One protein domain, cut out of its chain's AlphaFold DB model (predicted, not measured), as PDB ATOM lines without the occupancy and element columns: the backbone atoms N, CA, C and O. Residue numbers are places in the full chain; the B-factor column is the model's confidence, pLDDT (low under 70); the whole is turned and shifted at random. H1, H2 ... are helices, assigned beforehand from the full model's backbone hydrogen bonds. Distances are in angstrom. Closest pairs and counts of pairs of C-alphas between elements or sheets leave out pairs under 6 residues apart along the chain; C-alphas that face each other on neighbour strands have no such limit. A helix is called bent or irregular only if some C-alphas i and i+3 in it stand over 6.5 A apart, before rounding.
ATOM      1  N   GLU A 349     -23.133  -0.691  90.880       85.62
ATOM      2  CA  GLU A 349     -23.825  -0.597  92.174       85.62
ATOM      3  C   GLU A 349     -22.884  -0.900  93.341       85.62
ATOM      4  O   GLU A 349     -22.832  -0.150  94.311       85.62
ATOM      5  N   GLU A 350     -22.087  -1.958  93.207       83.69
ATOM      6  CA  GLU A 350     -21.079  -2.345  94.189       83.69
ATOM      7  C   GLU A 350     -20.002  -1.262  94.326       83.69
ATOM      8  O   GLU A 350     -19.675  -0.837  95.435       83.69
ATOM      9  N   HIS A 351     -19.532  -0.723  93.198       79.44
ATOM     10  CA  HIS A 351     -18.605   0.405  93.200       79.44
ATOM     11  C   HIS A 351     -19.174   1.615  93.965       79.44
ATOM     12  O   HIS A 351     -18.489   2.193  94.812       79.44
ATOM     13  N   ASN A 352     -20.437   1.976  93.713       84.62
ATOM     14  CA  ASN A 352     -21.096   3.077  94.414       84.62
ATOM     15  C   ASN A 352     -21.239   2.816  95.925       84.62
ATOM     16  O   ASN A 352     -21.104   3.762  96.703       84.62
ATOM     17  N   TYR A 353     -21.476   1.566  96.343       87.50
ATOM     18  CA  TYR A 353     -21.524   1.187  97.756       87.50
ATOM     19  C   TYR A 353     -20.184   1.442  98.448       87.50
ATOM     20  O   TYR A 353     -20.140   2.178  99.431       87.50
ATOM     21  N   TYR A 354     -19.078   0.905  97.923       79.50
ATOM     22  CA  TYR A 354     -17.760   1.087  98.544       79.50
ATOM     23  C   TYR A 354     -17.323   2.551  98.560       79.50
ATOM     24  O   TYR A 354     -16.769   3.028  99.555       79.50
ATOM     25  N   ARG A 355     -17.636   3.285  97.487       80.75
ATOM     26  CA  ARG A 355     -17.426   4.730  97.401       80.75
ATOM     27  C   ARG A 355     -18.120   5.472  98.541       80.75
ATOM     28  O   ARG A 355     -17.504   6.284  99.234       80.75
ATOM     29  N   ASP A 356     -19.405   5.198  98.732       88.31
ATOM     30  CA  ASP A 356     -20.207   5.879  99.740       88.31
ATOM     31  C   ASP A 356     -19.900   5.364 101.155       88.31
ATOM     32  O   ASP A 356     -19.967   6.144 102.098       88.31
ATOM     33  N   ARG A 357     -19.455   4.110 101.318       89.25
ATOM     34  CA  ARG A 357     -18.942   3.583 102.592       89.25
ATOM     35  C   ARG A 357     -17.693   4.341 103.027       89.25
ATOM     36  O   ARG A 357     -17.631   4.788 104.164       89.25
ATOM     37  N   GLN A 358     -16.732   4.554 102.123       80.62
ATOM     38  CA  GLN A 358     -15.549   5.378 102.404       80.62
ATOM     39  C   GLN A 358     -15.955   6.807 102.780       80.62
ATOM     40  O   GLN A 358     -15.452   7.406 103.732       80.62
ATOM     41  N   LYS A 359     -16.908   7.367 102.036       83.31
ATOM     42  CA  LYS A 359     -17.430   8.707 102.283       83.31
ATOM     43  C   LYS A 359     -18.105   8.838 103.653       83.31
ATOM     44  O   LYS A 359     -17.788   9.770 104.379       83.31
ATOM     45  N   TYR A 360     -19.006   7.935 104.010       91.19
ATOM     46  CA  TYR A 360     -19.814   8.037 105.227       91.19
ATOM     47  C   TYR A 360     -19.070   7.525 106.462       91.19
ATOM     48  O   TYR A 360     -19.081   8.183 107.499       91.19
ATOM     49  N   LEU A 361     -18.392   6.379 106.347       89.25
ATOM     50  CA  LEU A 361     -17.833   5.645 107.486       89.25
ATOM     51  C   LEU A 361     -16.340   5.879 107.708       89.25
ATOM     52  O   LEU A 361     -15.831   5.490 108.747       89.25
ATOM     53  N   VAL A 362     -15.622   6.504 106.774       81.44
ATOM     54  CA  VAL A 362     -14.216   6.886 106.996       81.44
ATOM     55  C   VAL A 362     -14.112   8.399 107.059       81.44
ATOM     56  O   VAL A 362     -13.760   8.969 108.090       81.44
ATOM     57  N   ASN A 363     -14.526   9.076 105.989       79.50
ATOM     58  CA  ASN A 363     -14.422  10.533 105.922       79.50
ATOM     59  C   ASN A 363     -15.391  11.211 106.891       79.50
ATOM     60  O   ASN A 363     -15.028  12.212 107.494       79.50
ATOM     61  N   GLY A 364     -16.595  10.656 107.073       88.88
ATOM     62  CA  GLY A 364     -17.554  11.130 108.071       88.88
ATOM     63  C   GLY A 364     -16.983  11.084 109.485       88.88
ATOM     64  O   GLY A 364     -17.033  12.091 110.188       88.88
ATOM     65  N   ILE A 365     -16.395   9.948 109.877       88.88
ATOM     66  CA  ILE A 365     -15.788   9.769 111.207       88.88
ATOM     67  C   ILE A 365     -14.628  10.736 111.392       88.88
ATOM     68  O   ILE A 365     -14.561  11.435 112.398       88.88
ATOM     69  N   TYR A 366     -13.753  10.822 110.393       83.69
ATOM     70  CA  TYR A 366     -12.642  11.759 110.392       83.69
ATOM     71  C   TYR A 366     -13.094  13.209 110.599       83.69
ATOM     72  O   TYR A 366     -12.559  13.923 111.448       83.69
ATOM     73  N   CYS A 367     -14.108  13.641 109.847       87.00
ATOM     74  CA  CYS A 367     -14.676  14.974 109.976       87.00
ATOM     75  C   CYS A 367     -15.272  15.193 111.368       87.00
ATOM     76  O   CYS A 367     -14.980  16.222 111.972       87.00
ATOM     77  N   LEU A 368     -16.035  14.233 111.906       92.62
ATOM     78  CA  LEU A 368     -16.573  14.344 113.263       92.62
ATOM     79  C   LEU A 368     -15.446  14.488 114.292       92.62
ATOM     80  O   LEU A 368     -15.514  15.387 115.117       92.62
ATOM     81  N   MET A 369     -14.382  13.685 114.199       89.12
ATOM     82  CA  MET A 369     -13.244  13.751 115.124       89.12
ATOM     83  C   MET A 369     -12.525  15.101 115.130       89.12
ATOM     84  O   MET A 369     -12.022  15.550 116.164       89.12
ATOM     85  N   LYS A 370     -12.464  15.761 113.976       85.12
ATOM     86  CA  LYS A 370     -11.923  17.115 113.877       85.12
ATOM     87  C   LYS A 370     -12.854  18.154 114.478       85.12
ATOM     88  O   LYS A 370     -12.395  18.972 115.265       85.12
ATOM     89  N   ILE A 371     -14.141  18.085 114.141       88.69
ATOM     90  CA  ILE A 371     -15.186  18.970 114.673       88.69
ATOM     91  C   ILE A 371     -15.188  18.905 116.202       88.69
ATOM     92  O   ILE A 371     -15.132  19.939 116.860       88.69
ATOM     93  N   THR A 372     -15.165  17.696 116.766       89.25
ATOM     94  CA  THR A 372     -15.127  17.477 118.213       89.25
ATOM     95  C   THR A 372     -13.908  18.119 118.864       89.25
ATOM     96  O   THR A 372     -14.038  18.806 119.865       89.25
ATOM     97  N   LYS A 373     -12.729  17.988 118.251       85.06
ATOM     98  CA  LYS A 373     -11.491  18.573 118.781       85.06
ATOM     99  C   LYS A 373     -11.438  20.083 118.700       85.06
ATOM    100  O   LYS A 373     -10.958  20.730 119.620       85.06
ATOM    101  N   MET A 374     -11.902  20.637 117.587       83.94
ATOM    102  CA  MET A 374     -12.008  22.080 117.425       83.94
ATOM    103  C   MET A 374     -12.991  22.665 118.450       83.94
ATOM    104  O   MET A 374     -12.719  23.726 119.001       83.94
ATOM    105  N   ASN A 375     -14.083  21.951 118.752       83.44
ATOM    106  CA  ASN A 375     -15.030  22.347 119.793       83.44
ATOM    107  C   ASN A 375     -14.423  22.245 121.206       83.44
ATOM    108  O   ASN A 375     -14.562  23.196 121.970       83.44
ATOM    109  N   ASP A 376     -13.681  21.177 121.522       81.44
ATOM    110  CA  ASP A 376     -12.987  21.024 122.815       81.44
ATOM    111  C   ASP A 376     -11.979  22.155 123.081       81.44
ATOM    112  O   ASP A 376     -11.838  22.596 124.215       81.44
ATOM    113  N   ILE A 377     -11.290  22.648 122.042       70.00
ATOM    114  CA  ILE A 377     -10.356  23.786 122.157       70.00
ATOM    115  C   ILE A 377     -11.104  25.098 122.453       70.00
ATOM    116  O   ILE A 377     -10.555  25.983 123.104       70.00
ATOM    117  N   SER A 378     -12.339  25.239 121.967       66.31
ATOM    118  CA  SER A 378     -13.142  26.453 122.158       66.31
ATOM    119  C   SER A 378     -13.877  26.514 123.501       66.31
ATOM    120  O   SER A 378     -14.273  27.601 123.919       66.31
ATOM    121  N   GLU A 379     -14.074  25.380 124.183       70.56
ATOM    122  CA  GLU A 379     -14.769  25.340 125.471       70.56
ATOM    123  C   GLU A 379     -13.776  25.515 126.644       70.56
ATOM    124  O   GLU A 379     -12.769  24.811 126.715       70.56
ATOM    125  N   PRO A 380     -14.049  26.410 127.617       60.91
ATOM    126  CA  PRO A 380     -13.131  26.715 128.727       60.91
ATOM    127  C   PRO A 380     -12.908  25.547 129.704       60.91
ATOM    128  O   PRO A 380     -12.008  25.601 130.539       60.91
ATOM    129  N   SER A 381     -13.700  24.476 129.599       59.66
ATOM    130  CA  SER A 381     -13.480  23.216 130.306       59.66
ATOM    131  C   SER A 381     -13.705  22.050 129.334       59.66
ATOM    132  O   SER A 381     -14.863  21.812 128.976       59.66
ATOM    133  N   PRO A 382     -12.665  21.308 128.910       56.72
ATOM    134  CA  PRO A 382     -12.837  20.169 128.016       56.72
ATOM    135  C   PRO A 382     -13.566  19.049 128.764       56.72
ATOM    136  O   PRO A 382     -12.965  18.245 129.478       56.72
ATOM    137  N   LYS A 383     -14.895  19.012 128.643       67.44
ATOM    138  CA  LYS A 383     -15.678  17.853 129.068       67.44
ATOM    139  C   LYS A 383     -15.410  16.752 128.056       67.44
ATOM    140  O   LYS A 383     -15.585  16.963 126.860       67.44
ATOM    141  N   SER A 384     -14.984  15.582 128.529       75.00
ATOM    142  CA  SER A 384     -14.787  14.436 127.648       75.00
ATOM    143  C   SER A 384     -16.067  14.176 126.856       75.00
ATOM    144  O   SER A 384     -17.163  14.034 127.402       75.00
ATOM    145  N   ILE A 385     -15.934  14.166 125.534       80.31
ATOM    146  CA  ILE A 385     -17.056  13.922 124.637       80.31
ATOM    147  C   ILE A 385     -17.576  12.514 124.899       80.31
ATOM    148  O   ILE A 385     -16.822  11.541 124.825       80.31
ATOM    149  N   SER A 386     -18.872  12.419 125.207       86.00
ATOM    150  CA  SER A 386     -19.522  11.143 125.499       86.00
ATOM    151  C   SER A 386     -19.251  10.137 124.371       86.00
ATOM    152  O   SER A 386     -19.490  10.462 123.199       86.00
ATOM    153  N   PRO A 387     -18.806   8.903 124.683       88.50
ATOM    154  CA  PRO A 387     -18.647   7.839 123.693       88.50
ATOM    155  C   PRO A 387     -19.900   7.623 122.833       88.50
ATOM    156  O   PRO A 387     -19.785   7.282 121.652       88.50
ATOM    157  N   ASN A 388     -21.082   7.904 123.390       94.69
ATOM    158  CA  ASN A 388     -22.366   7.746 122.715       94.69
ATOM    159  C   ASN A 388     -22.554   8.706 121.534       94.69
ATOM    160  O   ASN A 388     -23.281   8.365 120.609       94.69
ATOM    161  N   ILE A 389     -21.862   9.853 121.489       95.75
ATOM    162  CA  ILE A 389     -21.927  10.778 120.341       95.75
ATOM    163  C   ILE A 389     -21.353  10.117 119.082       95.75
ATOM    164  O   ILE A 389     -21.942  10.208 118.004       95.75
ATOM    165  N   PHE A 390     -20.227   9.409 119.217       95.56
ATOM    166  CA  PHE A 390     -19.632   8.668 118.104       95.56
ATOM    167  C   PHE A 390     -20.497   7.479 117.703       95.56
ATOM    168  O   PHE A 390     -20.743   7.297 116.516       95.56
ATOM    169  N   ASN A 391     -21.003   6.717 118.675       96.56
ATOM    170  CA  ASN A 391     -21.846   5.562 118.376       96.56
ATOM    171  C   ASN A 391     -23.160   5.976 117.687       96.56
ATOM    172  O   ASN A 391     -23.540   5.373 116.685       96.56
ATOM    173  N   LEU A 392     -23.793   7.066 118.137       97.38
ATOM    174  CA  LEU A 392     -24.950   7.672 117.473       97.38
ATOM    175  C   LEU A 392     -24.618   8.083 116.032       97.38
ATOM    176  O   LEU A 392     -25.382   7.803 115.108       97.38
ATOM    177  N   PHE A 393     -23.475   8.737 115.815       97.50
ATOM    178  CA  PHE A 393     -23.053   9.134 114.474       97.50
ATOM    179  C   PHE A 393     -22.779   7.928 113.566       97.50
ATOM    180  O   PHE A 393     -23.166   7.957 112.395       97.50
ATOM    181  N   PHE A 394     -22.149   6.868 114.082       97.19
ATOM    182  CA  PHE A 394     -21.911   5.632 113.331       97.19
ATOM    183  C   PHE A 394     -23.224   5.001 112.906       97.19
ATOM    184  O   PHE A 394     -23.408   4.736 111.723       97.19
ATOM    185  N   ASP A 395     -24.164   4.862 113.836       97.62
ATOM    186  CA  ASP A 395     -25.470   4.279 113.568       97.62
ATOM    187  C   ASP A 395     -26.249   5.078 112.501       97.62
ATOM    188  O   ASP A 395     -26.773   4.509 111.538       97.62
ATOM    189  N   ILE A 396     -26.231   6.418 112.575       97.69
ATOM    190  CA  ILE A 396     -26.796   7.291 111.531       97.69
ATOM    191  C   ILE A 396     -26.141   7.019 110.169       97.69
ATOM    192  O   ILE A 396     -26.837   6.836 109.170       97.69
ATOM    193  N   GLN A 397     -24.810   6.992 110.099       97.25
ATOM    194  CA  GLN A 397     -24.077   6.837 108.839       97.25
ATOM    195  C   GLN A 397     -24.205   5.432 108.238       97.25
ATOM    196  O   GLN A 397     -24.319   5.293 107.018       97.25
ATOM    197  N   ILE A 398     -24.240   4.395 109.077       96.94
ATOM    198  CA  ILE A 398     -24.489   3.014 108.664       96.94
ATOM    199  C   ILE A 398     -25.894   2.917 108.071       96.94
ATOM    200  O   ILE A 398     -26.043   2.451 106.945       96.94
ATOM    201  N   LYS A 399     -26.920   3.457 108.739       97.12
ATOM    202  CA  LYS A 399     -28.294   3.462 108.208       97.12
ATOM    203  C   LYS A 399     -28.413   4.230 106.890       97.12
ATOM    204  O   LYS A 399     -29.058   3.739 105.963       97.12
ATOM    205  N   ARG A 400     -27.731   5.376 106.756       96.50
ATOM    206  CA  ARG A 400     -27.615   6.119 105.482       96.50
ATOM    207  C   ARG A 400     -27.020   5.263 104.370       96.50
ATOM    208  O   ARG A 400     -27.509   5.291 103.241       96.50
ATOM    209  N   LEU A 401     -25.953   4.527 104.678       95.69
ATOM    210  CA  LEU A 401     -25.274   3.655 103.727       95.69
ATOM    211  C   LEU A 401     -26.172   2.489 103.298       95.69
ATOM    212  O   LEU A 401     -26.327   2.249 102.099       95.69
ATOM    213  N   LEU A 402     -26.771   1.798 104.272       95.50
ATOM    214  CA  LEU A 402     -27.604   0.620 104.050       95.50
ATOM    215  C   LEU A 402     -28.861   0.954 103.247       95.50
ATOM    216  O   LEU A 402     -29.190   0.244 102.298       95.50
ATOM    217  N   GLU A 403     -29.538   2.059 103.573       96.12
ATOM    218  CA  GLU A 403     -30.750   2.468 102.862       96.12
ATOM    219  C   GLU A 403     -30.439   2.866 101.409       96.12
ATOM    220  O   GLU A 403     -31.133   2.436 100.487       96.12
ATOM    221  N   LYS A 404     -29.346   3.610 101.183       95.94
ATOM    222  CA  LYS A 404     -28.933   4.057  99.844       95.94
ATOM    223  C   LYS A 404     -28.498   2.910  98.927       95.94
ATOM    224  O   LYS A 404     -28.700   2.993  97.718       95.94
ATOM    225  N   HIS A 405     -27.904   1.853  99.485       95.06
ATOM    226  CA  HIS A 405     -27.290   0.754  98.723       95.06
ATOM    227  C   HIS A 405     -27.936  -0.609  98.971       95.06
ATOM    228  O   HIS A 405     -27.302  -1.639  98.739       95.06
ATOM    229  N   LYS A 406     -29.203  -0.640  99.400       94.25
ATOM    230  CA  LYS A 406     -29.926  -1.872  99.770       94.25
ATOM    231  C   LYS A 406     -29.803  -2.991  98.724       94.25
ATOM    232  O   LYS A 406     -29.619  -4.151  99.082       94.25
ATOM    233  N   GLY A 407     -29.871  -2.648  97.434       91.75
ATOM    234  CA  GLY A 407     -29.719  -3.605  96.330       91.75
ATOM    235  C   GLY A 407     -28.298  -4.161  96.180       91.75
ATOM    236  O   GLY A 407     -28.133  -5.369  96.024       91.75
ATOM    237  N   ALA A 408     -27.277  -3.304  96.278       88.69
ATOM    238  CA  ALA A 408     -25.877  -3.716  96.191       88.69
ATOM    239  C   ALA A 408     -25.487  -4.588  97.390       88.69
ATOM    240  O   ALA A 408     -24.906  -5.652  97.218       88.69
ATOM    241  N   ILE A 409     -25.877  -4.179  98.598       88.19
ATOM    242  CA  ILE A 409     -25.562  -4.878  99.848       88.19
ATOM    243  C   ILE A 409     -26.102  -6.307  99.850       88.19
ATOM    244  O   ILE A 409     -25.359  -7.224 100.184       88.19
ATOM    245  N   ARG A 410     -27.349  -6.520  99.406       88.94
ATOM    246  CA  ARG A 410     -27.926  -7.872  99.285       88.94
ATOM    247  C   ARG A 410     -27.113  -8.786  98.368       88.94
ATOM    248  O   ARG A 410     -27.026  -9.976  98.637       88.94
ATOM    249  N   LYS A 411     -26.529  -8.240  97.295       86.56
ATOM    250  CA  LYS A 411     -25.675  -8.996  96.367       86.56
ATOM    251  C   LYS A 411     -24.290  -9.257  96.966       86.56
ATOM    252  O   LYS A 411     -23.823 -10.388  96.929       86.56
ATOM    253  N   ILE A 412     -23.652  -8.221  97.520       83.56
ATOM    254  CA  ILE A 412     -22.285  -8.275  98.072       83.56
ATOM    255  C   ILE A 412     -22.213  -9.216  99.276       83.56
ATOM    256  O   ILE A 412     -21.279 -10.003  99.398       83.56
ATOM    257  N   PHE A 413     -23.206  -9.137 100.159       85.38
ATOM    258  CA  PHE A 413     -23.265  -9.880 101.417       85.38
ATOM    259  C   PHE A 413     -24.353 -10.956 101.377       85.38
ATOM    260  O   PHE A 413     -25.006 -11.231 102.382       85.38
ATOM    261  N   SER A 414     -24.574 -11.556 100.205       89.50
ATOM    262  CA  SER A 414     -25.523 -12.660 100.054       89.50
ATOM    263  C   SER A 414     -25.181 -13.791 101.029       89.50
ATOM    264  O   SER A 414     -24.043 -14.256 101.061       89.50
ATOM    265  N   GLY A 415     -26.165 -14.232 101.815       91.56
ATOM    266  CA  GLY A 415     -25.992 -15.264 102.842       91.56
ATOM    267  C   GLY A 415     -25.514 -14.754 104.208       91.56
ATOM    268  O   GLY A 415     -25.436 -15.547 105.138       91.56
ATOM    269  N   MET A 416     -25.234 -13.455 104.363       90.75
ATOM    270  CA  MET A 416     -24.887 -12.857 105.656       90.75
ATOM    271  C   MET A 416     -26.141 -12.308 106.357       90.75
ATOM    272  O   MET A 416     -26.865 -11.513 105.746       90.75
ATOM    273  N   PRO A 417     -26.397 -12.670 107.627       94.12
ATOM    274  CA  PRO A 417     -27.439 -12.038 108.431       94.12
ATOM    275  C   PRO A 417     -27.243 -10.517 108.537       94.12
ATOM    276  O   PRO A 417     -26.116 -10.023 108.613       94.12
ATOM    277  N   GLU A 418     -28.341  -9.756 108.575       90.62
ATOM    278  CA  GLU A 418     -28.288  -8.288 108.681       90.62
ATOM    279  C   GLU A 418     -27.591  -7.825 109.973       90.62
ATOM    280  O   GLU A 418     -26.833  -6.857 109.947       90.62
ATOM    281  N   SER A 419     -27.769  -8.561 111.076       93.50
ATOM    282  CA  SER A 419     -27.073  -8.333 112.350       93.50
ATOM    283  C   SER A 419     -25.552  -8.403 112.214       93.50
ATOM    284  O   SER A 419     -24.839  -7.552 112.743       93.50
ATOM    285  N   ASP A 420     -25.050  -9.385 111.466       90.31
ATOM    286  CA  ASP A 420     -23.615  -9.625 111.314       90.31
ATOM    287  C   ASP A 420     -22.987  -8.557 110.421       90.31
ATOM    288  O   ASP A 420     -21.880  -8.081 110.681       90.31
ATOM    289  N   LEU A 421     -23.715  -8.129 109.385       90.38
ATOM    290  CA  LEU A 421     -23.315  -6.999 108.557       90.38
ATOM    291  C   LEU A 421     -23.247  -5.704 109.378       90.38
ATOM    292  O   LEU A 421     -22.264  -4.971 109.262       90.38
ATOM    293  N   LEU A 422     -24.265  -5.427 110.202       92.31
ATOM    294  CA  LEU A 422     -24.276  -4.266 111.096       92.31
ATOM    295  C   LEU A 422     -23.072  -4.295 112.039       92.31
ATOM    296  O   LEU A 422     -22.310  -3.331 112.064       92.31
ATOM    297  N   SER A 423     -22.820  -5.428 112.699       91.31
ATOM    298  CA  SER A 423     -21.665  -5.607 113.587       91.31
ATOM    299  C   SER A 423     -20.328  -5.386 112.863       91.31
ATOM    300  O   SER A 423     -19.442  -4.696 113.373       91.31
ATOM    301  N   LYS A 424     -20.179  -5.888 111.627       88.25
ATOM    302  CA  LYS A 424     -18.978  -5.651 110.805       88.25
ATOM    303  C   LYS A 424     -18.789  -4.178 110.450       88.25
ATOM    304  O   LYS A 424     -17.658  -3.691 110.470       88.25
ATOM    305  N   LEU A 425     -19.865  -3.466 110.114       90.50
ATOM    306  CA  LEU A 425     -19.802  -2.036 109.805       90.50
ATOM    307  C   LEU A 425     -19.517  -1.194 111.055       90.50
ATOM    308  O   LEU A 425     -18.730  -0.254 110.978       90.50
ATOM    309  N   GLU A 426     -20.088  -1.552 112.204       93.12
ATOM    310  CA  GLU A 426     -19.803  -0.906 113.488       93.12
ATOM    311  C   GLU A 426     -18.341  -1.089 113.898       93.12
ATOM    312  O   GLU A 426     -17.671  -0.106 114.220       93.12
ATOM    313  N   LYS A 427     -17.814  -2.318 113.809       88.00
ATOM    314  CA  LYS A 427     -16.393  -2.593 114.050       88.00
ATOM    315  C   LYS A 427     -15.509  -1.766 113.116       88.00
ATOM    316  O   LYS A 427     -14.602  -1.086 113.582       88.00
ATOM    317  N   PHE A 428     -15.840  -1.723 111.822       83.50
ATOM    318  CA  PHE A 428     -15.131  -0.885 110.852       83.50
ATOM    319  C   PHE A 428     -15.133   0.602 111.249       83.50
ATOM    320  O   PHE A 428     -14.117   1.284 111.096       83.50
ATOM    321  N   CYS A 429     -16.241   1.127 111.778       89.38
ATOM    322  CA  CYS A 429     -16.295   2.493 112.297       89.38
ATOM    323  C   CYS A 429     -15.398   2.694 113.529       89.38
ATOM    324  O   CYS A 429     -14.689   3.701 113.595       89.38
ATOM    325  N   GLN A 430     -15.390   1.750 114.478       89.25
ATOM    326  CA  GLN A 430     -14.540   1.829 115.673       89.25
ATOM    327  C   GLN A 430     -13.050   1.775 115.327       89.25
ATOM    328  O   GLN A 430     -12.297   2.629 115.792       89.25
ATOM    329  N   ASP A 431     -12.643   0.863 114.443       79.38
ATOM    330  CA  ASP A 431     -11.252   0.746 113.992       79.38
ATOM    331  C   ASP A 431     -10.770   2.068 113.358       79.38
ATOM    332  O   ASP A 431      -9.669   2.558 113.623       79.38
ATOM    333  N   ASN A 432     -11.627   2.716 112.556       80.38
ATOM    334  CA  ASN A 432     -11.319   4.023 111.970       80.38
ATOM    335  C   ASN A 432     -11.281   5.143 113.020       80.38
ATOM    336  O   ASN A 432     -10.404   6.004 112.956       80.38
ATOM    337  N   LYS A 433     -12.190   5.145 114.000       86.94
ATOM    338  CA  LYS A 433     -12.166   6.100 115.118       86.94
ATOM    339  C   LYS A 433     -10.863   5.992 115.909       86.94
ATOM    340  O   LYS A 433     -10.240   7.013 116.192       86.94
ATOM    341  N   GLU A 434     -10.432   4.779 116.244       81.25
ATOM    342  CA  GLU A 434      -9.177   4.547 116.959       81.25
ATOM    343  C   GLU A 434      -7.986   5.047 116.137       81.25
ATOM    344  O   GLU A 434      -7.194   5.859 116.627       81.25
ATOM    345  N   ARG A 435      -7.925   4.684 114.850       75.12
ATOM    346  CA  ARG A 435      -6.909   5.182 113.914       75.12
ATOM    347  C   ARG A 435      -6.848   6.711 113.885       75.12
ATOM    348  O   ARG A 435      -5.774   7.302 113.995       75.12
ATOM    349  N   PHE A 436      -7.991   7.381 113.756       79.00
ATOM    350  CA  PHE A 436      -8.057   8.842 113.712       79.00
ATOM    351  C   PHE A 436      -7.787   9.501 115.073       79.00
ATOM    352  O   PHE A 436      -7.296  10.630 115.122       79.00
ATOM    353  N   SER A 437      -8.030   8.812 116.190       79.19
ATOM    354  CA  SER A 437      -7.673   9.312 117.524       79.19
ATOM    355  C   SER A 437      -6.164   9.471 117.680       79.19
ATOM    356  O   SER A 437      -5.703  10.484 118.205       79.19
ATOM    357  N   GLN A 438      -5.388   8.554 117.106       72.50
ATOM    358  CA  GLN A 438      -3.928   8.619 117.106       72.50
ATOM    359  C   GLN A 438      -3.417   9.783 116.239       72.50
ATOM    360  O   GLN A 438      -2.485  10.484 116.627       72.50
ATOM    361  N   LEU A 439      -4.095  10.058 115.119       61.69
ATOM    362  CA  LEU A 439      -3.773  11.130 114.164       61.69
ATOM    363  C   LEU A 439      -3.904  12.544 114.706       61.69
ATOM    364  O   LEU A 439      -3.295  13.506 114.242       61.69
ATOM    365  N   SER A 440      -4.737  12.666 115.715       58.00
ATOM    366  CA  SER A 440      -5.344  13.920 116.072       58.00
ATOM    367  C   SER A 440      -4.471  14.885 116.879       58.00
ATOM    368  O   SER A 440      -4.954  15.945 117.277       58.00
ATOM    369  N   LYS A 441      -3.200  14.537 117.108       59.31
ATOM    370  CA  LYS A 441      -2.198  15.368 117.795       59.31
ATOM    371  C   LYS A 441      -1.548  16.435 116.894       59.31
ATOM    372  O   LYS A 441      -0.813  17.265 117.407       59.31
ATOM    373  N   ILE A 442      -1.797  16.408 115.581       54.41
ATOM    374  CA  ILE A 442      -1.069  17.226 114.586       54.41
ATOM    375  C   ILE A 442      -1.890  18.422 114.067       54.41
ATOM    376  O   ILE A 442      -1.364  19.288 113.373       54.41
ATOM    377  N   TYR A 443      -3.183  18.512 114.383       56.28
ATOM    378  CA  TYR A 443      -4.051  19.482 113.715       56.28
ATOM    379  C   TYR A 443      -3.856  20.912 114.213       56.28
ATOM    380  O   TYR A 443      -4.050  21.204 115.389       56.28
ATOM    381  N   ASN A 444      -3.556  21.805 113.270       56.44
ATOM    382  CA  ASN A 444      -3.642  23.241 113.470       56.44
ATOM    383  C   ASN A 444      -5.116  23.662 113.271       56.44
ATOM    384  O   ASN A 444      -5.666  23.408 112.191       56.44
ATOM    385  N   PRO A 445      -5.801  24.202 114.292       54.31
ATOM    386  CA  PRO A 445      -7.216  24.529 114.192       54.31
ATOM    387  C   PRO A 445      -7.423  25.713 113.239       54.31
ATOM    388  O   PRO A 445      -7.212  26.866 113.594       54.31
ATOM    389  N   ILE A 446      -7.873  25.433 112.016       57.62
ATOM    390  CA  ILE A 446      -8.575  26.435 111.206       57.62
ATOM    391  C   ILE A 446      -9.987  26.578 111.796       57.62
ATOM    392  O   ILE A 446     -10.552  25.588 112.261       57.62
ATOM    393  N   TYR A 447     -10.537  27.798 111.791       72.38
ATOM    394  CA  TYR A 447     -11.852  28.166 112.330       72.38
ATOM    395  C   TYR A 447     -12.914  27.056 112.207       72.38
ATOM    396  O   TYR A 447     -13.289  26.666 111.096       72.38
ATOM    397  N   TYR A 448     -13.418  26.593 113.361       76.31
ATOM    398  CA  TYR A 448     -14.446  25.549 113.499       76.31
ATOM    399  C   TYR A 448     -15.610  25.745 112.523       76.31
ATOM    400  O   TYR A 448     -16.004  24.813 111.817       76.31
ATOM    401  N   ASP A 449     -16.111  26.979 112.438       75.81
ATOM    402  CA  ASP A 449     -17.284  27.289 111.638       75.81
ATOM    403  C   ASP A 449     -17.066  27.034 110.150       75.81
ATOM    404  O   ASP A 449     -17.843  26.308 109.528       75.81
ATOM    405  N   SER A 450     -15.950  27.540 109.625       79.44
ATOM    406  CA  SER A 450     -15.550  27.346 108.234       79.44
ATOM    407  C   SER A 450     -15.374  25.863 107.902       79.44
ATOM    408  O   SER A 450     -15.690  25.429 106.795       79.44
ATOM    409  N   TYR A 451     -14.892  25.045 108.845       81.19
ATOM    410  CA  TYR A 451     -14.677  23.624 108.586       81.19
ATOM    411  C   TYR A 451     -15.990  22.853 108.395       81.19
ATOM    412  O   TYR A 451     -16.126  22.123 107.409       81.19
ATOM    413  N   VAL A 452     -16.962  23.028 109.298       81.75
ATOM    414  CA  VAL A 452     -18.269  22.348 109.197       81.75
ATOM    415  C   VAL A 452     -18.964  22.719 107.883       81.75
ATOM    416  O   VAL A 452     -19.420  21.833 107.151       81.75
ATOM    417  N   ASP A 453     -18.943  24.007 107.535       83.31
ATOM    418  CA  ASP A 453     -19.585  24.537 106.329       83.31
ATOM    419  C   ASP A 453     -18.900  24.035 105.045       83.31
ATOM    420  O   ASP A 453     -19.562  23.784 104.040       83.31
ATOM    421  N   ASN A 454     -17.590  23.766 105.080       79.44
ATOM    422  CA  ASN A 454     -16.846  23.181 103.957       79.44
ATOM    423  C   ASN A 454     -17.082  21.671 103.763       79.44
ATOM    424  O   ASN A 454     -16.898  21.136 102.661       79.44
ATOM    425  N   VAL A 455     -17.436  20.945 104.826       79.62
ATOM    426  CA  VAL A 455     -17.641  19.489 104.778       79.62
ATOM    427  C   VAL A 455     -19.079  19.131 104.392       79.62
ATOM    428  O   VAL A 455     -19.291  18.123 103.707       79.62
ATOM    429  N   ARG A 456     -20.070  19.947 104.776       80.31
ATOM    430  CA  ARG A 456     -21.495  19.675 104.509       80.31
ATOM    431  C   ARG A 456     -21.832  19.522 103.013       80.31
ATOM    432  O   ARG A 456     -22.447  18.508 102.678       80.31
ATOM    433  N   PRO A 457     -21.366  20.385 102.081       79.56
ATOM    434  CA  PRO A 457     -21.644  20.244 100.644       79.56
ATOM    435  C   PRO A 457     -21.109  18.939 100.050       79.56
ATOM    436  O   PRO A 457     -21.630  18.421  99.064       79.56
ATOM    437  N   LYS A 458     -20.081  18.355 100.677       82.44
ATOM    438  CA  LYS A 458     -19.515  17.073 100.257       82.44
ATOM    439  C   LYS A 458     -20.404  15.898 100.648       82.44
ATOM    440  O   LYS A 458     -20.136  14.796 100.185       82.44
ATOM    441  N   ASN A 459     -21.465  16.096 101.438       89.00
ATOM    442  CA  ASN A 459     -22.374  15.064 101.951       89.00
ATOM    443  C   ASN A 459     -21.649  13.961 102.757       89.00
ATOM    444  O   ASN A 459     -22.006  12.783 102.719       89.00
ATOM    445  N   THR A 460     -20.555  14.337 103.419       87.75
ATOM    446  CA  THR A 460     -19.717  13.454 104.247       87.75
ATOM    447  C   THR A 460     -20.332  13.257 105.638       87.75
ATOM    448  O   THR A 460     -20.357  12.151 106.175       87.75
ATOM    449  N   VAL A 461     -20.908  14.324 106.189       93.44
ATOM    450  CA  VAL A 461     -21.786  14.322 107.370       93.44
ATOM    451  C   VAL A 461     -23.254  14.348 106.911       93.44
ATOM    452  O   VAL A 461     -23.498  14.712 105.754       93.44
ATOM    453  N   PRO A 462     -24.233  13.917 107.728       95.56
ATOM    454  CA  PRO A 462     -25.643  14.049 107.368       95.56
ATOM    455  C   PRO A 462     -26.019  15.524 107.189       95.56
ATOM    456  O   PRO A 462     -25.561  16.376 107.946       95.56
ATOM    457  N   ASN A 463     -26.846  15.815 106.185       94.25
ATOM    458  CA  ASN A 463     -27.587  17.078 106.131       94.25
ATOM    459  C   ASN A 463     -28.784  17.019 107.100       94.25
ATOM    460  O   ASN A 463     -29.013  15.994 107.739       94.25
ATOM    461  N   GLU A 464     -29.556  18.096 107.204       94.00
ATOM    462  CA  GLU A 464     -30.688  18.229 108.124       94.00
ATOM    463  C   GLU A 464     -31.735  17.126 107.901       94.00
ATOM    464  O   GLU A 464     -32.114  16.416 108.834       94.00
ATOM    465  N   SER A 465     -32.145  16.916 106.645       93.31
ATOM    466  CA  SER A 465     -33.128  15.888 106.281       93.31
ATOM    467  C   SER A 465     -32.647  14.478 106.633       93.31
ATOM    468  O   SER A 465     -33.400  13.690 107.204       93.31
ATOM    469  N   ASP A 466     -31.402  14.139 106.289       94.88
ATOM    470  CA  ASP A 466     -30.814  12.843 106.614       94.88
ATOM    471  C   ASP A 466     -30.686  12.683 108.131       94.88
ATOM    472  O   ASP A 466     -31.078  11.651 108.673       94.88
ATOM    473  N   PHE A 467     -30.181  13.699 108.836       96.75
ATOM    474  CA  PHE A 467     -29.998  13.647 110.283       96.75
ATOM    475  C   PHE A 467     -31.310  13.278 110.973       96.75
ATOM    476  O   PHE A 467     -31.363  12.251 111.647       96.75
ATOM    477  N   TYR A 468     -32.390  14.025 110.729       95.56
ATOM    478  CA  TYR A 468     -33.679  13.761 111.372       95.56
ATOM    479  C   TYR A 468     -34.324  12.441 110.941       95.56
ATOM    480  O   TYR A 468     -34.955  11.765 111.758       95.56
ATOM    481  N   LYS A 469     -34.129  12.026 109.684       94.81
ATOM    482  CA  LYS A 469     -34.614  10.735 109.183       94.81
ATOM    483  C   LYS A 469     -33.950   9.552 109.888       94.81
ATOM    484  O   LYS A 469     -34.633   8.584 110.228       94.81
ATOM    485  N   TYR A 470     -32.632   9.599 110.080       96.75
ATOM    486  CA  TYR A 470     -31.865   8.456 110.581       96.75
ATOM    487  C   TYR A 470     -31.663   8.478 112.100       96.75
ATOM    488  O   TYR A 470     -31.670   7.409 112.706       96.75
ATOM    489  N   VAL A 471     -31.583   9.653 112.737       96.38
ATOM    490  CA  VAL A 471     -31.454   9.770 114.202       96.38
ATOM    491  C   VAL A 471     -32.649   9.136 114.922       96.38
ATOM    492  O   VAL A 471     -32.463   8.415 115.892       96.38
ATOM    493  N   ARG A 472     -33.874   9.295 114.401       94.06
ATOM    494  CA  ARG A 472     -35.107   8.705 114.971       94.06
ATOM    495  C   ARG A 472     -35.119   7.176 114.955       94.06
ATOM    496  O   ARG A 472     -35.739   6.532 115.808       94.06
ATOM    497  N   LYS A 473     -34.433   6.601 113.966       95.06
ATOM    498  CA  LYS A 473     -34.242   5.157 113.823       95.06
ATOM    499  C   LYS A 473     -33.076   4.659 114.679       95.06
ATOM    500  O   LYS A 473     -32.826   3.458 114.678       95.06
ATOM    501  N   SER A 474     -32.322   5.541 115.342       95.75
ATOM    502  CA  SER A 474     -31.128   5.156 116.085       95.75
ATOM    503  C   SER A 474     -31.449   4.444 117.396       95.75
ATOM    504  O   SER A 474     -32.393   4.823 118.089       95.75
ATOM    505  N   SER A 475     -30.633   3.451 117.765       94.69
ATOM    506  CA  SER A 475     -30.671   2.847 119.107       94.69
ATOM    507  C   SER A 475     -30.269   3.845 120.201       94.69
ATOM    508  O   SER A 475     -30.679   3.694 121.347       94.69
ATOM    509  N   TYR A 476     -29.544   4.907 119.838       95.69
ATOM    510  CA  TYR A 476     -29.100   5.974 120.738       95.69
ATOM    511  C   TYR A 476     -30.070   7.163 120.798       95.69
ATOM    512  O   TYR A 476     -29.758   8.183 121.403       95.69
ATOM    513  N   PHE A 477     -31.256   7.076 120.182       96.06
ATOM    514  CA  PHE A 477     -32.190   8.207 120.114       96.06
ATOM    515  C   PHE A 477     -32.702   8.684 121.489       96.06
ATOM    516  O   PHE A 477     -33.027   9.863 121.661       96.06
ATOM    517  N   THR A 478     -32.780   7.783 122.472       95.00
ATOM    518  CA  THR A 478     -33.174   8.104 123.855       95.00
ATOM    519  C   THR A 478     -32.052   8.772 124.656       95.00
ATOM    520  O   THR A 478     -32.344   9.405 125.668       95.00
ATOM    521  N   ASP A 479     -30.796   8.722 124.193       95.56
ATOM    522  CA  ASP A 479     -29.688   9.503 124.757       95.56
ATOM    523  C   ASP A 479     -29.789  10.956 124.276       95.56
ATOM    524  O   ASP A 479     -29.148  11.402 123.317       95.56
ATOM    525  N   THR A 480     -30.677  11.697 124.934       93.56
ATOM    526  CA  THR A 480     -30.990  13.078 124.581       93.56
ATOM    527  C   THR A 480     -29.767  14.000 124.559       93.56
ATOM    528  O   THR A 480     -29.599  14.713 123.561       93.56
ATOM    529  N   PRO A 481     -28.872  13.967 125.569       94.56
ATOM    530  CA  PRO A 481     -27.634  14.738 125.533       94.56
ATOM    531  C   PRO A 481     -26.762  14.436 124.309       94.56
ATOM    532  O   PRO A 481     -26.283  15.373 123.664       94.56
ATOM    533  N   ALA A 482     -26.582  13.160 123.943       95.00
ATOM    534  CA  ALA A 482     -25.776  12.794 122.778       95.00
ATOM    535  C   ALA A 482     -26.390  13.303 121.466       95.00
ATOM    536  O   ALA A 482     -25.667  13.847 120.627       95.00
ATOM    537  N   VAL A 483     -27.715  13.191 121.299       96.19
ATOM    538  CA  VAL A 483     -28.408  13.670 120.091       96.19
ATOM    539  C   VAL A 483     -28.294  15.184 119.938       96.19
ATOM    540  O   VAL A 483     -27.939  15.659 118.857       96.19
ATOM    541  N   ILE A 484     -28.556  15.947 121.003       94.75
ATOM    542  CA  ILE A 484     -28.486  17.414 120.958       94.75
ATOM    543  C   ILE A 484     -27.045  17.879 120.735       94.75
ATOM    544  O   ILE A 484     -26.804  18.734 119.880       94.75
ATOM    545  N   LYS A 485     -26.062  17.293 121.436       95.00
ATOM    546  CA  LYS A 485     -24.652  17.650 121.224       95.00
ATOM    547  C   LYS A 485     -24.214  17.314 119.797       95.00
ATOM    548  O   LYS A 485     -23.550  18.142 119.182       95.00
ATOM    549  N   LEU A 486     -24.623  16.173 119.230       95.94
ATOM    550  CA  LEU A 486     -24.311  15.834 117.838       95.94
ATOM    551  C   LEU A 486     -24.981  16.795 116.841       95.94
ATOM    552  O   LEU A 486     -24.310  17.234 115.906       95.94
ATOM    553  N   LYS A 487     -26.256  17.170 117.052       95.81
ATOM    554  CA  LYS A 487     -26.959  18.201 116.257       95.81
ATOM    555  C   LYS A 487     -26.130  19.490 116.218       95.81
ATOM    556  O   LYS A 487     -25.847  20.002 115.138       95.81
ATOM    557  N   ASN A 488     -25.685  19.961 117.384       93.94
ATOM    558  CA  ASN A 488     -24.926  21.205 117.525       93.94
ATOM    559  C   ASN A 488     -23.520  21.113 116.909       93.94
ATOM    560  O   ASN A 488     -23.114  22.016 116.180       93.94
ATOM    561  N   LEU A 489     -22.802  20.006 117.136       93.31
ATOM    562  CA  LEU A 489     -21.480  19.761 116.540       93.31
ATOM    563  C   LEU A 489     -21.540  19.780 115.006       93.31
ATOM    564  O   LEU A 489     -20.669  20.319 114.332       93.31
ATOM    565  N   LEU A 490     -22.597  19.207 114.437       93.94
ATOM    566  CA  LEU A 490     -22.806  19.178 112.991       93.94
ATOM    567  C   LEU A 490     -23.527  20.427 112.455       93.94
ATOM    568  O   LEU A 490     -23.786  20.501 111.250       93.94
TER     569      LEU A 490
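This is residues 349 to 490 of the 657 residues of the protein "Toll/interleukin-1 receptor domain-containing protein" of Nitrosopumilus sp (UniProt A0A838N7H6). A long helix, H1, runs along the body, and H2 folds back beside it as a helical hairpin; H4 crosses this pair on one side, while H6 and H7 pack crosswise on H2 on the other side. H5 lies side by side with the later part of H1, and the small H3 sits at H1's first residues. The printed part has 142 residues with seven named helices, H1 to H7 in order along the chain, and no named strand; the class is all helix, with mostly crossed packing. The whole is compact, with a radius of gyration of the C-alphas of 15.3 A, and its elongated outline spans 51 by 31 by 27 A.

Begin with H1, residues 349 to 378, the hub, which touches five other helices. H2, residues 387 to 404, touches H1's residues 353 to 365 alone, at a shallow tilt of 24 degrees, opposite ways; look at the closest C-alphas, Tyr 360 and Gln 397, 5.7 A apart. H4, residues 418 to 439, touches both: its Cys 429 has its C-alpha 6.0 A from that of Leu 361 in H1, at a steep tilt of 44 degrees, and 6.5 A from that of Phe 394 in H2, at a steep tilt of 52 degrees. H5, residues 448 to 458, touches H1 at a shallow tilt of 8 degrees, opposite ways, closest at the C-alphas of Met 374 and Tyr 448, 5.8 A apart. H3, residues 406 to 412, touches H1's residues 349 to 353 alone, closest at the C-alphas of Glu 350 and Ala 408, 5.4 A apart. H6, residues 464 to 471, is about perpendicular to H2 at 74 degrees and touches it, closest at the C-alphas of Ile 396 and Tyr 470, 5.3 A apart. H7, residues 480 to 489, also touches H2 at 74 degrees, about perpendicular, closest at the C-alphas of Ile 389 and Ala 482, 5.0 A apart. H4 is apart from H6 and from H7. Every O i to N i+4 pair is within hydrogen-bond range in H2, H4, H6 and H7; the count is 23 of 26 in H1, 2 of 3 in H3 and 5 of 7 in H5.

Find C-alpha 349 at (-23.825, -0.597, 92.174); from there H1 runs 41.8 A to C-alpha 378 at (-13.142, 26.453, 122.158). H4 is 31.8 A long and H2 26.2 A. H5, 16.5 A long, is only just irregular: C-alphas 454 and 457 are 6.53 A apart. H7 is 14.1 A long and ends at C-alpha 489, (-21.480, 19.761, 116.540); H6 measures 10.4 A and H3 10.1 A.

The two C-alphas farthest apart, those of Pro 380 and Gly 415, are 51.0 A apart. The printed part has no cut and no long link. The mean pLDDT of the printed part is 86.1; look for values under 70 at residue 378, residues 380 to 383 and residues 439 to 446.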